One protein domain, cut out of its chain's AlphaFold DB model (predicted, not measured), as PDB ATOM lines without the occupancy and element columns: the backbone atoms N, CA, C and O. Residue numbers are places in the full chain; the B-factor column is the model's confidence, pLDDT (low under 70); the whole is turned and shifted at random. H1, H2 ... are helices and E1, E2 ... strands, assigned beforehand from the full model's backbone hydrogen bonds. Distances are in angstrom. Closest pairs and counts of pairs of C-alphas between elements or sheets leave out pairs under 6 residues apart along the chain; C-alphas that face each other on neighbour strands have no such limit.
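Overview. This is residues 2 to 64 of the 279 residues of an uncharacterized protein of Alphaproteobacteria bacterium HGW-Alphaproteobacteria-5 (UniProt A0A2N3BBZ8). A small antiparallel sheet of three short strands, in the order E1 - E3 - E2, has three short helices that only graze it, and a long loop between E2 and E3 sticks out with residues 43 to 53. The printed part has 63 residues with three named helices and three named strands, along the chain H1 E1 H2 H3 E2 E3; the class is mixed, helices and strands. It is only just loose, close to compact, with a radius of gyration of the C-alphas of 12.9 A, and spans 39 by 21 by 19 A.

Arrangement. H1, residues 2 to 7, only just is on the sheet, with 5 pairs of C-alphas within 10 A. E1, residues 12 to 14, is an edge strand, antiparallel to inner strand E3, residues 58 to 62, with N 13 and O 60 2.8 A apart, within hydrogen-bond range. H2, residues 15 to 20, and H3, residues 25 to 30, are close but not clearly touching; their closest C-alphas, Phe 18 and Pro 25, are 6.4 A apart. H1 is apart from both. E2, residues 34 to 39, forms a hairpin with E3, N 35 and O 61 being 2.8 A apart. E1, H2 H3, E2 form a split strand-helix-strand unit, two strands running the same way with E3 between them; its crossover is right-handed. Every O i to N i+4 pair is within hydrogen-bond range in H1, H2 and H3.

Along the chain. H1 begins at C-alpha 2 (240.917, 265.294, 239.533). E2 measures 14.7 A and E3 13.2 A, ending at C-alpha 62 (249.336, 261.204, 235.941).

Size, cuts and confidence. The C-alphas of Leu 3 and Asp 47, the farthest apart, are 39.5 A apart. The printed part has no cut. The link E2 to E3 is long, 18 residues. Residues 38 to 57 have pLDDT under 70.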
ATOM      1  N   LEU A   2     240.692 265.679 240.945       77.56
ATOM      2  CA  LEU A   2     240.917 265.294 239.533       77.56
ATOM      3  C   LEU A   2     241.165 266.483 238.591       77.56
ATOM      4  O   LEU A   2     242.035 266.428 237.734       77.56
ATOM      5  N   LEU A   3     240.448 267.584 238.807       78.56
ATOM      6  CA  LEU A   3     240.683 268.845 238.104       78.56
ATOM      7  C   LEU A   3     242.046 269.477 238.439       78.56
ATOM      8  O   LEU A   3     242.655 270.091 237.575       78.56
ATOM      9  N   GLU A   4     242.546 269.284 239.663       78.81
ATOM     10  CA  GLU A   4     243.884 269.745 240.065       78.81
ATOM     11  C   GLU A   4     244.971 268.888 239.410       78.81
ATOM     12  O   GLU A   4     245.929 269.435 238.892       78.81
ATOM     13  N   LEU A   5     244.783 267.562 239.349       81.25
ATOM     14  CA  LEU A   5     245.669 266.654 238.611       81.25
ATOM     15  C   LEU A   5     245.725 267.005 237.117       81.25
ATOM     16  O   LEU A   5     246.767 266.873 236.490       81.25
ATOM     17  N   HIS A   6     244.600 267.438 236.543       82.12
ATOM     18  CA  HIS A   6     244.517 267.812 235.131       82.12
ATOM     19  C   HIS A   6     245.300 269.088 234.833       82.12
ATOM     20  O   HIS A   6     245.897 269.200 233.764       82.12
ATOM     21  N   ASP A   7     245.313 270.032 235.771       80.06
ATOM     22  CA  ASP A   7     246.061 271.281 235.641       80.06
ATOM     23  C   ASP A   7     247.527 271.179 236.050       80.06
ATOM     24  O   ASP A   7     248.259 272.153 235.873       80.06
ATOM     25  N   GLU A   8     247.963 270.024 236.550       83.25
ATOM     26  CA  GLU A   8     249.323 269.878 237.030       83.25
ATOM     27  C   GLU A   8     250.328 269.772 235.882       83.25
ATOM     28  O   GLU A   8     250.156 269.032 234.909       83.25
ATOM     29  N   ASP A   9     251.389 270.573 235.998       73.19
ATOM     30  CA  ASP A   9     252.456 270.655 235.002       73.19
ATOM     31  C   ASP A   9     253.435 269.484 235.089       73.19
ATOM     32  O   ASP A   9     254.140 269.203 234.118       73.19
ATOM     33  N   ALA A  10     253.488 268.818 236.243       77.12
ATOM     34  CA  ALA A  10     254.356 267.683 236.479       77.12
ATOM     35  C   ALA A  10     253.713 266.385 235.974       77.12
ATOM     36  O   ALA A  10     252.565 266.078 236.285       77.12
ATOM     37  N   ASP A  11     254.496 265.568 235.270       74.12
ATOM     38  CA  ASP A  11     254.057 264.239 234.828       74.12
ATOM     39  C   ASP A  11     253.946 263.242 235.994       74.12
ATOM     40  O   ASP A  11     253.349 262.171 235.854       74.12
ATOM     41  N   THR A  12     254.536 263.581 237.145       82.94
ATOM     42  CA  THR A  12     254.565 262.766 238.359       82.94
ATOM     43  C   THR A  12     254.245 263.581 239.599       82.94
ATOM     44  O   THR A  12     254.673 264.723 239.731       82.94
ATOM     45  N   ILE A  13     253.557 262.949 240.542       85.00
ATOM     46  CA  ILE A  13     253.094 263.552 241.783       85.00
ATOM     47  C   ILE A  13     253.484 262.655 242.969       85.00
ATOM     48  O   ILE A  13     253.298 261.433 242.893       85.00
ATOM     49  N   PRO A  14     254.008 263.226 244.068       85.31
ATOM     50  CA  PRO A  14     254.352 262.467 245.266       85.31
ATOM     51  C   PRO A  14     253.106 261.993 246.026       85.31
ATOM     52  O   PRO A  14     252.048 262.618 245.983       85.31
ATOM     53  N   ALA A  15     253.243 260.917 246.803       82.81
ATOM     54  CA  ALA A  15     252.182 260.394 247.668       82.81
ATOM     55  C   ALA A  15     251.611 261.452 248.632       82.81
ATOM     56  O   ALA A  15     250.414 261.433 248.937       82.81
ATOM     57  N   THR A  16     252.449 262.405 249.055       81.94
ATOM     58  CA  THR A  16     252.073 263.515 249.940       81.94
ATOM     59  C   THR A  16     250.939 264.369 249.371       81.94
ATOM     60  O   THR A  16     250.044 264.769 250.116       81.94
ATOM     61  N   PHE A  17     250.891 264.551 248.046       83.56
ATOM     62  CA  PHE A  17     249.822 265.286 247.364       83.56
ATOM     63  C   PHE A  17     248.435 264.710 247.665       83.56
ATOM     64  O   PHE A  17     247.479 265.467 247.868       83.56
ATOM     65  N   PHE A  18     248.321 263.377 247.692       83.31
ATOM     66  CA  PHE A  18     247.061 262.679 247.946       83.31
ATOM     67  C   PHE A  18     246.694 262.734 249.429       83.31
ATOM     68  O   PHE A  18     245.546 263.038 249.759       83.31
ATOM     69  N   SER A  19     247.665 262.533 250.329       78.69
ATOM     70  CA  SER A  19     247.420 262.596 251.775       78.69
ATOM     71  C   SER A  19     247.005 263.988 252.254       78.69
ATOM     72  O   SER A  19     246.086 264.096 253.061       78.69
ATOM     73  N   GLU A  20     247.602 265.057 251.716       82.38
ATOM     74  CA  GLU A  20     247.211 266.445 252.022       82.38
ATOM     75  C   GLU A  20     245.762 266.751 251.624       82.38
ATOM     76  O   GLU A  20     245.119 267.632 252.191       82.38
ATOM     77  N   ARG A  21     245.236 266.019 250.637       78.94
ATOM     78  CA  ARG A  21     243.892 266.200 250.075       78.94
ATOM     79  C   ARG A  21     242.894 265.164 250.586       78.94
ATOM     80  O   ARG A  21     241.818 265.045 249.997       78.94
ATOM     81  N   ASN A  22     243.260 264.418 251.633       78.75
ATOM     82  CA  ASN A  22     242.491 263.303 252.191       78.75
ATOM     83  C   ASN A  22     241.978 262.337 251.108       78.75
ATOM     84  O   ASN A  22     240.825 261.924 251.112       78.75
ATOM     85  N   SER A  23     242.812 262.063 250.106       78.50
ATOM     86  CA  SER A  23     242.428 261.282 248.936       78.50
ATOM     87  C   SER A  23     243.184 259.963 248.897       78.50
ATOM     88  O   SER A  23     244.388 259.925 249.137       78.50
ATOM     89  N   ASP A  24     242.468 258.888 248.580       81.38
ATOM     90  CA  ASP A  24     243.028 257.543 248.493       81.38
ATOM     91  C   ASP A  24     243.617 257.287 247.087       81.38
ATOM     92  O   ASP A  24     242.855 257.213 246.112       81.38
ATOM     93  N   PRO A  25     244.953 257.167 246.943       80.75
ATOM     94  CA  PRO A  25     245.584 256.914 245.651       80.75
ATOM     95  C   PRO A  25     245.237 255.532 245.079       80.75
ATOM     96  O   PRO A  25     245.267 255.375 243.857       80.75
ATOM     97  N   ASP A  26     244.857 254.550 245.903       82.81
ATOM     98  CA  ASP A  26     244.521 253.206 245.417       82.81
ATOM     99  C   ASP A  26     243.244 253.230 244.565       82.81
ATOM    100  O   ASP A  26     243.196 252.630 243.488       82.81
ATOM    101  N   ARG A  27     242.258 254.056 244.936       81.00
ATOM    102  CA  ARG A  27     241.057 254.291 244.113       81.00
ATOM    103  C   ARG A  27     241.380 254.915 242.754       81.00
ATOM    104  O   ARG A  27     240.725 254.625 241.753       81.00
ATOM    105  N   LEU A  28     242.386 255.787 242.699       81.31
ATOM    106  CA  LEU A  28     242.819 256.426 241.453       81.31
ATOM    107  C   LEU A  28     243.610 255.468 240.557       81.31
ATOM    108  O   LEU A  28     243.496 255.557 239.332       81.31
ATOM    109  N   LEU A  29     244.374 254.550 241.157       83.62
ATOM    110  CA  LEU A  29     245.026 253.445 240.453       83.62
ATOM    111  C   LEU A  29     243.985 252.503 239.835       83.62
ATOM    112  O   LEU A  29     244.074 252.198 238.645       83.62
ATOM    113  N   GLU A  30     242.967 252.093 240.600       83.12
ATOM    114  CA  GLU A  30     241.860 251.256 240.106       83.12
ATOM    115  C   GLU A  30     241.110 251.924 238.943       83.12
ATOM    116  O   GLU A  30     240.791 251.282 237.939       83.12
ATOM    117  N   ALA A  31     240.895 253.240 239.033       76.25
ATOM    118  CA  ALA A  31     240.279 254.041 237.978       76.25
ATOM    119  C   ALA A  31     241.212 254.345 236.785       76.25
ATOM    120  O   ALA A  31     240.760 254.958 235.812       76.25
ATOM    121  N   LYS A  32     242.483 253.912 236.841       82.81
ATOM    122  CA  LYS A  32     243.553 254.155 235.850       82.81
ATOM    123  C   LYS A  32     243.905 255.631 235.630       82.81
ATOM    124  O   LYS A  32     244.487 255.987 234.605       82.81
ATOM    125  N   LEU A  33     243.569 256.494 236.586       80.38
ATOM    126  CA  LEU A  33     243.817 257.939 236.517       80.38
ATOM    127  C   LEU A  33     245.259 258.298 236.886       80.38
ATOM    128  O   LEU A  33     245.763 259.340 236.471       80.38
ATOM    129  N   ILE A  34     245.922 257.416 237.632       83.00
ATOM    130  CA  ILE A  34     247.347 257.498 237.937       83.00
ATOM    131  C   ILE A  34     248.007 256.131 237.743       83.00
ATOM    132  O   ILE A  34     247.335 255.099 237.751       83.00
ATOM    133  N   VAL A  35     249.331 256.119 237.595       84.50
ATOM    134  CA  VAL A  35     250.156 254.908 237.503       84.50
ATOM    135  C   VAL A  35     251.275 254.993 238.530       84.50
ATOM    136  O   VAL A  35     252.002 255.979 238.581       84.50
ATOM    137  N   ARG A  36     251.460 253.958 239.350       82.06
ATOM    138  CA  ARG A  36     252.559 253.925 240.324       82.06
ATOM    139  C   ARG A  36     253.899 253.822 239.583       82.06
ATOM    140  O   ARG A  36     254.124 252.838 238.884       82.06
ATOM    141  N   LYS A  37     254.784 254.813 239.743       75.81
ATOM    142  CA  LYS A  37     256.130 254.800 239.133       75.81
ATOM    143  C   LYS A  37     257.206 254.190 240.033       75.81
ATOM    144  O   LYS A  37     258.233 253.764 239.520       75.81
ATOM    145  N   GLY A  38     256.941 254.072 241.334       64.38
ATOM    146  CA  GLY A  38     257.878 253.531 242.323       64.38
ATOM    147  C   GLY A  38     258.383 254.609 243.280       64.38
ATOM    148  O   GLY A  38     257.837 255.712 243.324       64.38
ATOM    149  N   VAL A  39     259.388 254.268 244.082       58.22
ATOM    150  CA  VAL A  39     260.183 255.245 244.834       58.22
ATOM    151  C   VAL A  39     261.221 255.779 243.851       58.22
ATOM    152  O   VAL A  39     261.891 254.975 243.206       58.22
ATOM    153  N   GLU A  40     261.337 257.098 243.679       50.56
ATOM    154  CA  GLU A  40     262.545 257.624 243.038       50.56
ATOM    155  C   GLU A  40     263.718 257.281 243.959       50.56
ATOM    156  O   GLU A  40     263.862 257.855 245.043       50.56
ATOM    157  N   ASP A  41     264.539 256.317 243.537       43.84
ATOM    158  CA  ASP A  41     265.904 256.166 244.026       43.84
ATOM    159  C   ASP A  41     266.668 257.401 243.550       43.84
ATOM    160  O   ASP A  41     267.406 257.385 242.564       43.84
ATOM    161  N   ALA A  42     266.459 258.522 244.237       43.66
ATOM    162  CA  ALA A  42     267.486 259.534 244.284       43.66
ATOM    163  C   ALA A  42     268.745 258.795 244.748       43.66
ATOM    164  O   ALA A  42     268.772 258.237 245.850       43.66
ATOM    165  N   VAL A  43     269.747 258.715 243.872       45.19
ATOM    166  CA  VAL A  43     271.104 258.325 244.247       45.19
ATOM    167  C   VAL A  43     271.570 259.403 245.218       45.19
ATOM    168  O   VAL A  43     272.092 260.439 244.814       45.19
ATOM    169  N   ILE A  44     271.259 259.213 246.494       47.47
ATOM    170  CA  ILE A  44     271.720 260.064 247.576       47.47
ATOM    171  C   ILE A  44     272.955 259.357 248.115       47.47
ATOM    172  O   ILE A  44     272.860 258.409 248.890       47.47
ATOM    173  N   GLU A  45     274.124 259.792 247.654       48.22
ATOM    174  CA  GLU A  45     275.358 259.604 248.411       48.22
ATOM    175  C   GLU A  45     275.291 260.514 249.649       48.22
ATOM    176  O   GLU A  45     275.897 261.582 249.671       48.22
ATOM    177  N   SER A  46     274.509 260.152 250.667       48.56
ATOM    178  CA  SER A  46     274.689 260.713 252.008       48.56
ATOM    179  C   SER A  46     274.135 259.782 253.086       48.56
ATOM    180  O   SER A  46     273.002 259.309 253.015       48.56
ATOM    181  N   ASP A  47     274.985 259.520 254.082       55.38
ATOM    182  CA  ASP A  47     274.728 258.748 255.304       55.38
ATOM    183  C   ASP A  47     273.811 259.517 256.285       55.38
ATOM    184  O   ASP A  47     274.136 259.662 257.462       55.38
ATOM    185  N   ASP A  48     272.681 260.055 255.818       52.56
ATOM    186  CA  ASP A  48     271.740 260.783 256.678       52.56
ATOM    187  C   ASP A  48     270.543 259.896 257.065       52.56
ATOM    188  O   ASP A  48     269.711 259.517 256.237       52.56
ATOM    189  N   GLU A  49     270.463 259.571 258.359       56.00
ATOM    190  CA  GLU A  49     269.493 258.658 258.991       56.00
ATOM    191  C   GLU A  49     268.041 259.180 259.070       56.00
ATOM    192  O   GLU A  49     267.159 258.448 259.515       56.00
ATOM    193  N   ASP A  50     267.742 260.384 258.578       59.72
ATOM    194  CA  ASP A  50     266.386 260.960 258.582       59.72
ATOM    195  C   ASP A  50     265.718 260.886 257.195       59.72
ATOM    196  O   ASP A  50     265.256 261.876 256.622       59.72
ATOM    197  N   LEU A  51     265.647 259.677 256.630       55.38
ATOM    198  CA  LEU A  51     264.859 259.429 255.424       55.38
ATOM    199  C   LEU A  51     263.364 259.375 255.788       55.38
ATOM    200  O   LEU A  51     262.970 258.542 256.612       55.38
ATOM    201  N   PRO A  52     262.496 260.195 255.161       57.25
ATOM    202  CA  PRO A  52     261.059 260.090 255.371       57.25
ATOM    203  C   PRO A  52     260.576 258.676 255.007       57.25
ATOM    204  O   PRO A  52     261.149 258.033 254.112       57.25
ATOM    205  N   PRO A  53     259.535 258.157 255.685       60.56
ATOM    206  CA  PRO A  53     259.086 256.783 255.499       60.56
ATOM    207  C   PRO A  53     258.781 256.499 254.021       60.56
ATOM    208  O   PRO A  53     258.236 257.340 253.313       60.56
ATOM    209  N   ALA A  54     259.104 255.292 253.540       58.75
ATOM    210  CA  ALA A  54     259.039 254.916 252.115       58.75
ATOM    211  C   ALA A  54     257.677 255.186 251.433       58.75
ATOM    212  O   ALA A  54     257.608 255.403 250.220       58.75
ATOM    213  N   LYS A  55     256.595 255.215 252.219       59.81
ATOM    214  CA  LYS A  55     255.252 255.646 251.808       59.81
ATOM    215  C   LYS A  55     255.247 257.064 251.220       59.81
ATOM    216  O   LYS A  55     254.635 257.270 250.178       59.81
ATOM    217  N   ASP A  56     255.967 257.998 251.831       60.06
ATOM    218  CA  ASP A  56     255.980 259.417 251.454       60.06
ATOM    219  C   ASP A  56     256.920 259.696 250.268       60.06
ATOM    220  O   ASP A  56     256.828 260.739 249.627       60.06
ATOM    221  N   ARG A  57     257.784 258.730 249.921       64.88
ATOM    222  CA  ARG A  57     258.715 258.789 248.777       64.88
ATOM    223  C   ARG A  57     258.138 258.183 247.489       64.88
ATOM    224  O   ARG A  57     258.773 258.236 246.435       64.88
ATOM    225  N   THR A  58     256.945 257.588 247.556       79.38
ATOM    226  CA  THR A  58     256.291 256.985 246.386       79.38
ATOM    227  C   THR A  58     255.785 258.075 245.443       79.38
ATOM    228  O   THR A  58     255.092 258.992 245.876       79.38
ATOM    229  N   HIS A  59     256.089 257.941 244.152       83.56
ATOM    230  CA  HIS A  59     255.589 258.825 243.103       83.56
ATOM    231  C   HIS A  59     254.608 258.103 242.175       83.56
ATOM    232  O   HIS A  59     254.729 256.908 241.869       83.56
ATOM    233  N   TYR A  60     253.631 258.868 241.703       85.12
ATOM    234  CA  TYR A  60     252.579 258.433 240.800       85.12
ATOM    235  C   TYR A  60     252.635 259.274 239.532       85.12
ATOM    236  O   TYR A  60     252.644 260.495 239.613       85.12
ATOM    237  N   ALA A  61     252.664 258.643 238.364       84.62
ATOM    238  CA  ALA A  61     252.467 259.342 237.103       84.62
ATOM    239  C   ALA A  61     250.988 259.644 236.875       84.62
ATOM    240  O   ALA A  61     250.134 258.808 237.178       84.62
ATOM    241  N   ILE A  62     250.697 260.811 236.310       84.44
ATOM    242  CA  ILE A  62     249.336 261.204 235.941       84.44
ATOM    243  C   ILE A  62     249.000 260.593 234.580       84.44
ATOM    244  O   ILE A  62     249.714 260.804 233.600       84.44
ATOM    245  N   SER A  63     247.885 259.870 234.489       84.06
ATOM    246  CA  SER A  63     247.356 259.405 233.204       84.06
ATOM    247  C   SER A  63     246.556 260.530 232.540       84.06
ATOM    248  O   SER A  63     245.325 260.500 232.551       84.06
ATOM    249  N   THR A  64     247.230 261.543 231.983       78.50
ATOM    250  CA  THR A  64     246.572 262.747 231.437       78.50
ATOM    251  C   THR A  64     245.500 262.413 230.396       78.50
ATOM    252  O   THR A  64     244.393 262.931 230.478       78.50
TER     253      THR A  64